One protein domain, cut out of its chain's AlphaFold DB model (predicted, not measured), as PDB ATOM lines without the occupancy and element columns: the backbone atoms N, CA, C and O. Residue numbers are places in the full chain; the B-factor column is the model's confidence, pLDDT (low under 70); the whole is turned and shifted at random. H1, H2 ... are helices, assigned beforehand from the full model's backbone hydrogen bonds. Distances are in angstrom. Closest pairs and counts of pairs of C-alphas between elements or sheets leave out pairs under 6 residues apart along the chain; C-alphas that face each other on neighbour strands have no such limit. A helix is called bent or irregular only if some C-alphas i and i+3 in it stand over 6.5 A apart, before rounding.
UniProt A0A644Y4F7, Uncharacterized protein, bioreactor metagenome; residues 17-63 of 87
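What this domain is: This is residues 17 to 63 of the 87 residues of an uncharacterized protein of bioreactor metagenome (UniProt A0A644Y4F7). Two helices of twelve residues, H1 and H2, cross each other at a steep angle and make the core; the link of residues 29 to 38 loops out beyond one end of H1 and returns to H2. The short helix H3 lies at the opposite end of the long axis, followed by the last printed residues, 60 to 63. The printed part has 47 residues with three named helices, in the order H1, H2, H3, and no named strand; the class is all helix. The whole is compact, with a radius of gyration of the C-alphas of 9.8 A and spans of 28 by 21 by 13 A.

Where its parts are: H2, residues 39 to 50, is 16.0 A long from first to last C-alpha and ends with C-alpha 50 at (30.251, 53.846, 245.529). H1, residues 17 to 28, is 11.2 A long and begins with C-alpha 17 at (24.054, 50.447, 238.323). H1 is irregular: C-alphas 19 and 22 are 8.8 A apart. H3, residues 56 to 59, is 5.0 A long and ends with C-alpha 59 at (20.599, 41.859, 248.391).

How they stand to each other: H1 and H2 touch, with the C-alphas of Asn 21 and Leu 43 closest at 5.4 A. They run the same way at a steep tilt of 66 degrees. H1 and H3 are close but not clearly touching; their closest C-alphas, those of Tyr 18 and Leu 58, are 7.9 A apart. H2 and H3 are near each other, with 5 pairs of C-alphas within 10 A. Every O i to N i+4 pair is within hydrogen-bond range in H2, against 6 of 8 in H1; H3 is too short for such a pair.

The domain as a whole: The two C-alphas farthest apart are those of Asp 31 and Lys 63, at 29.1 A. The printed part has no cut. The link from H2 to H3 is tight, and that from H1 to H2 is short. The mean pLDDT of the printed part is 91.4, and no printed residue is under 70.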
ATOM      1  N   PRO A  17      22.715  50.997 238.560       93.69
ATOM      2  CA  PRO A  17      24.054  50.447 238.323       93.69
ATOM      3  C   PRO A  17      24.264  49.060 238.947       93.69
ATOM      4  O   PRO A  17      24.948  48.218 238.376       93.69
ATOM      5  N   TYR A  18      23.597  48.780 240.072       94.31
ATOM      6  CA  TYR A  18      23.664  47.492 240.767       94.31
ATOM      7  C   TYR A  18      23.150  46.306 239.945       94.31
ATOM      8  O   TYR A  18      23.537  45.173 240.212       94.31
ATOM      9  N   LYS A  19      22.304  46.541 238.932       93.06
ATOM     10  CA  LYS A  19      21.845  45.485 238.014       93.06
ATOM     11  C   LYS A  19      22.959  45.019 237.062       93.06
ATOM     12  O   LYS A  19      22.861  43.938 236.497       93.06
ATOM     13  N   PHE A  20      24.003  45.831 236.898       93.56
ATOM     14  CA  PHE A  20      25.158  45.586 236.032       93.56
ATOM     15  C   PHE A  20      26.458  45.709 236.837       93.56
ATOM     16  O   PHE A  20      27.425  46.326 236.393       93.56
ATOM     17  N   ASN A  21      26.455  45.163 238.056       93.62
ATOM     18  CA  ASN A  21      27.490  45.400 239.059       93.62
ATOM     19  C   ASN A  21      28.919  45.088 238.581       93.62
ATOM     20  O   ASN A  21      29.796  45.909 238.810       93.62
ATOM     21  N   VAL A  22      29.142  43.989 237.854       93.50
ATOM     22  CA  VAL A  22      30.447  43.617 237.286       93.50
ATOM     23  C   VAL A  22      30.947  44.686 236.313       93.50
ATOM     24  O   VAL A  22      32.051  45.196 236.474       93.50
ATOM     25  N   SER A  23      30.121  45.072 235.335       93.19
ATOM     26  CA  SER A  23      30.497  46.062 234.317       93.19
ATOM     27  C   SER A  23      30.738  47.446 234.914       93.19
ATOM     28  O   SER A  23      31.646  48.159 234.494       93.19
ATOM     29  N   VAL A  24      29.926  47.838 235.898       94.12
ATOM     30  CA  VAL A  24      30.086  49.125 236.581       94.12
ATOM     31  C   VAL A  24      31.332  49.113 237.463       94.12
ATOM     32  O   VAL A  24      32.084  50.081 237.425       94.12
ATOM     33  N   LEU A  25      31.580  48.032 238.212       93.94
ATOM     34  CA  LEU A  25      32.760  47.887 239.066       93.94
ATOM     35  C   LEU A  25      34.055  47.932 238.244       93.94
ATOM     36  O   LEU A  25      34.969  48.660 238.612       93.94
ATOM     37  N   GLU A  26      34.101  47.236 237.105       93.31
ATOM     38  CA  GLU A  26      35.234  47.278 236.166       93.31
ATOM     39  C   GLU A  26      35.505  48.707 235.667       93.31
ATOM     40  O   GLU A  26      36.651  49.144 235.610       93.31
ATOM     41  N   ALA A  27      34.454  49.475 235.362       92.19
ATOM     42  CA  ALA A  27      34.598  50.845 234.872       92.19
ATOM     43  C   ALA A  27      35.095  51.832 235.945       92.19
ATOM     44  O   ALA A  27      35.828  52.766 235.625       92.19
ATOM     45  N   ILE A  28      34.692  51.655 237.208       91.81
ATOM     46  CA  ILE A  28      35.076  52.558 238.311       91.81
ATOM     47  C   ILE A  28      36.366  52.128 239.028       91.81
ATOM     48  O   ILE A  28      37.018  52.955 239.666       91.81
ATOM     49  N   LYS A  29      36.721  50.841 238.958       91.12
ATOM     50  CA  LYS A  29      37.907  50.227 239.570       91.12
ATOM     51  C   LYS A  29      38.550  49.246 238.578       91.12
ATOM     52  O   LYS A  29      38.458  48.036 238.779       91.12
ATOM     53  N   PRO A  30      39.228  49.757 237.536       85.81
ATOM     54  CA  PRO A  30      39.814  48.924 236.483       85.81
ATOM     55  C   PRO A  30      40.938  48.003 236.979       85.81
ATOM     56  O   PRO A  30      41.231  47.005 236.332       85.81
ATOM     57  N   ASP A  31      41.539  48.303 238.135       86.00
ATOM     58  CA  ASP A  31      42.569  47.460 238.761       86.00
ATOM     59  C   ASP A  31      41.997  46.174 239.387       86.00
ATOM     60  O   ASP A  31      42.745  45.265 239.745       86.00
ATOM     61  N   ILE A  32      40.674  46.093 239.557       82.88
ATOM     62  CA  ILE A  32      39.988  44.900 240.050       82.88
ATOM     63  C   ILE A  32      39.569  44.071 238.839       82.88
ATOM     64  O   ILE A  32      38.809  44.547 237.995       82.88
ATOM     65  N   SER A  33      39.986  42.803 238.790       82.81
ATOM     66  CA  SER A  33      39.506  41.815 237.812       82.81
ATOM     67  C   SER A  33      38.038  41.446 238.067       82.81
ATOM     68  O   SER A  33      37.706  40.312 238.404       82.81
ATOM     69  N   ALA A  34      37.123  42.408 237.917       77.88
ATOM     70  CA  ALA A  34      35.717  42.269 238.290       77.88
ATOM     71  C   ALA A  34      34.994  41.150 237.522       77.88
ATOM     72  O   ALA A  34      34.017  40.600 238.019       77.88
ATOM     73  N   LYS A  35      35.489  40.785 236.333       78.38
ATOM     74  CA  LYS A  35      34.966  39.681 235.511       78.38
ATOM     75  C   LYS A  35      35.192  38.294 236.109       78.38
ATOM     76  O   LYS A  35      34.491  37.363 235.729       78.38
ATOM     77  N   GLU A  36      36.164  38.153 237.003       85.38
ATOM     78  CA  GLU A  36      36.458  36.892 237.692       85.38
ATOM     79  C   GLU A  36      35.671  36.762 239.003       85.38
ATOM     80  O   GLU A  36      35.662  35.699 239.621       85.38
ATOM     81  N   LEU A  37      34.998  37.835 239.430       87.88
ATOM     82  CA  LEU A  37      34.207  37.852 240.650       87.88
ATOM     83  C   LEU A  37      32.816  37.273 240.410       87.88
ATOM     84  O   LEU A  37      32.168  37.525 239.393       87.88
ATOM     85  N   ASP A  38      32.318  36.570 241.422       90.69
ATOM     86  CA  ASP A  38      30.902  36.247 241.517       90.69
ATOM     87  C   ASP A  38      30.048  37.544 241.533       90.69
ATOM     88  O   ASP A  38      30.431  38.525 242.189       90.69
ATOM     89  N   PRO A  39      28.885  37.582 240.849       90.06
ATOM     90  CA  PRO A  39      28.037  38.770 240.790       90.06
ATOM     91  C   PRO A  39      27.603  39.326 242.151       90.06
ATOM     92  O   PRO A  39      27.457  40.540 242.265       90.06
ATOM     93  N   PHE A  40      27.397  38.510 243.187       92.69
ATOM     94  CA  PHE A  40      27.054  39.012 244.524       92.69
ATOM     95  C   PHE A  40      28.271  39.622 245.220       92.69
ATOM     96  O   PHE A  40      28.165  40.679 245.843       92.69
ATOM     97  N   THR A  41      29.457  39.048 245.021       92.94
ATOM     98  CA  THR A  41      30.709  39.659 245.498       92.94
ATOM     99  C   THR A  41      30.938  41.026 244.841       92.94
ATOM    100  O   THR A  41      31.187  42.019 245.529       92.94
ATOM    101  N   ALA A  42      30.758  41.119 243.518       93.44
ATOM    102  CA  ALA A  42      30.826  42.386 242.788       93.44
ATOM    103  C   ALA A  42      29.756  43.396 243.251       93.44
ATOM    104  O   ALA A  42      30.019  44.597 243.297       93.44
ATOM    105  N   LEU A  43      28.559  42.928 243.634       94.62
ATOM    106  CA  LEU A  43      27.482  43.757 244.187       94.62
ATOM    107  C   LEU A  43      27.909  44.462 245.483       94.62
ATOM    108  O   LEU A  43      27.678  45.663 245.636       94.62
ATOM    109  N   HIS A  44      28.531  43.721 246.403       93.38
ATOM    110  CA  HIS A  44      28.986  44.249 247.689       93.38
ATOM    111  C   HIS A  44      30.178  45.194 247.534       93.38
ATOM    112  O   HIS A  44      30.156  46.290 248.094       93.38
ATOM    113  N   LEU A  45      31.161  44.837 246.705       93.62
ATOM    114  CA  LEU A  45      32.296  45.716 246.404       93.62
ATOM    115  C   LEU A  45      31.853  47.018 245.730       93.62
ATOM    116  O   LEU A  45      32.351  48.090 246.061       93.62
ATOM    117  N   LEU A  46      30.872  46.962 244.824       94.56
ATOM    118  CA  LEU A  46      30.307  48.168 244.219       94.56
ATOM    119  C   LEU A  46      29.645  49.076 245.268       94.56
ATOM    120  O   LEU A  46      29.744  50.300 245.169       94.56
ATOM    121  N   SER A  47      28.991  48.503 246.279       95.31
ATOM    122  CA  SER A  47      28.411  49.263 247.392       95.31
ATOM    123  C   SER A  47      29.483  49.967 248.221       95.31
ATOM    124  O   SER A  47      29.355  51.161 248.486       95.31
ATOM    125  N   GLU A  48      30.572  49.268 248.536       94.69
ATOM    126  CA  GLU A  48      31.720  49.827 249.255       94.69
ATOM    127  C   GLU A  48      32.380  50.970 248.470       94.69
ATOM    128  O   GLU A  48      32.556  52.070 248.991       94.69
ATOM    129  N   VAL A  49      32.679  50.744 247.187       93.75
ATOM    130  CA  VAL A  49      33.365  51.728 246.336       93.75
ATOM    131  C   VAL A  49      32.487  52.945 246.039       93.75
ATOM    132  O   VAL A  49      32.992  54.063 245.971       93.75
ATOM    133  N   SER A  50      31.180  52.749 245.840       92.25
ATOM    134  CA  SER A  50      30.251  53.846 245.529       92.25
ATOM    135  C   SER A  50      29.744  54.598 246.762       92.25
ATOM    136  O   SER A  50      29.173  55.677 246.611       92.25
ATOM    137  N   GLY A  51      29.891  54.031 247.965       94.25
ATOM    138  CA  GLY A  51      29.325  54.572 249.205       94.25
ATOM    139  C   GLY A  51      27.792  54.555 249.258       94.25
ATOM    140  O   GLY A  51      27.196  55.212 250.109       94.25
ATOM    141  N   THR A  52      27.134  53.832 248.346       93.75
ATOM    142  CA  THR A  52      25.669  53.712 248.306       93.75
ATOM    143  C   THR A  52      25.232  52.338 248.795       93.75
ATOM    144  O   THR A  52      25.994  51.380 248.730       93.75
ATOM    145  N   VAL A  53      24.005  52.219 249.306       94.38
ATOM    146  CA  VAL A  53      23.484  50.936 249.802       94.38
ATOM    147  C   VAL A  53      23.001  50.046 248.659       94.38
ATOM    148  O   VAL A  53      22.334  50.515 247.732       94.38
ATOM    149  N   VAL A  54      23.274  48.742 248.757       94.12
ATOM    150  CA  VAL A  54      22.706  47.749 247.839       94.12
ATOM    151  C   VAL A  54      21.173  47.779 247.935       94.12
ATOM    152  O   VAL A  54      20.624  47.671 249.036       94.12
ATOM    153  N   PRO A  55      20.443  47.874 246.807       93.81
ATOM    154  CA  PRO A  55      18.991  47.777 246.816       93.81
ATOM    155  C   PRO A  55      18.517  46.451 247.421       93.81
ATOM    156  O   PRO A  55      18.916  45.377 246.967       93.81
ATOM    157  N   LYS A  56      17.600  46.521 248.395       92.94
ATOM    158  CA  LYS A  56      17.065  45.350 249.113       92.94
ATOM    159  C   LYS A  56      16.650  44.177 248.201       92.94
ATOM    160  O   LYS A  56      17.049  43.056 248.495       92.94
ATOM    161  N   PRO A  57      15.940  44.384 247.069       92.06
ATOM    162  CA  PRO A  57      15.560  43.275 246.192       92.06
ATOM    163  C   PRO A  57      16.740  42.488 245.604       92.06
ATOM    164  O   PRO A  57      16.577  41.303 245.327       92.06
ATOM    165  N   LEU A  58      17.895  43.137 245.402       92.75
ATOM    166  CA  LEU A  58      19.116  42.498 244.902       92.75
ATOM    167  C   LEU A  58      19.893  41.822 246.033       92.75
ATOM    168  O   LEU A  58      20.352  40.702 245.849       92.75
ATOM    169  N   ALA A  59      19.974  42.455 247.208       91.25
ATOM    170  CA  ALA A  59      20.599  41.859 248.391       91.25
ATOM    171  C   ALA A  59      19.884  40.571 248.842       91.25
ATOM    172  O   ALA A  59      20.517  39.602 249.246       91.25
ATOM    173  N   ASP A  60      18.555  40.536 248.734       93.88
ATOM    174  CA  ASP A  60      17.765  39.359 249.096       93.88
ATOM    175  C   ASP A  60      17.848  38.240 248.038       93.88
ATOM    176  O   ASP A  60      17.472  37.105 248.328       93.88
ATOM    177  N   LEU A  61      18.296  38.538 246.810       92.50
ATOM    178  CA  LEU A  61      18.280  37.590 245.691       92.50
ATOM    179  C   LEU A  61      19.248  36.419 245.897       92.50
ATOM    180  O   LEU A  61      18.903  35.301 245.534       92.50
ATOM    181  N   GLU A  62      20.393  36.658 246.540       89.00
ATOM    182  CA  GLU A  62      21.401  35.635 246.866       89.00
ATOM    183  C   GLU A  62      20.815  34.472 247.680       89.00
ATOM    184  O   GLU A  62      21.205  33.318 247.535       89.00
ATOM    185  N   LYS A  63      19.823  34.773 248.525       92.00
ATOM    186  CA  LYS A  63      19.198  33.811 249.442       92.00
ATOM    187  C   LYS A  63      17.962  33.138 248.849       92.00
ATOM    188  O   LYS A  63      17.366  32.279 249.499       92.00
TER     189      LYS A  63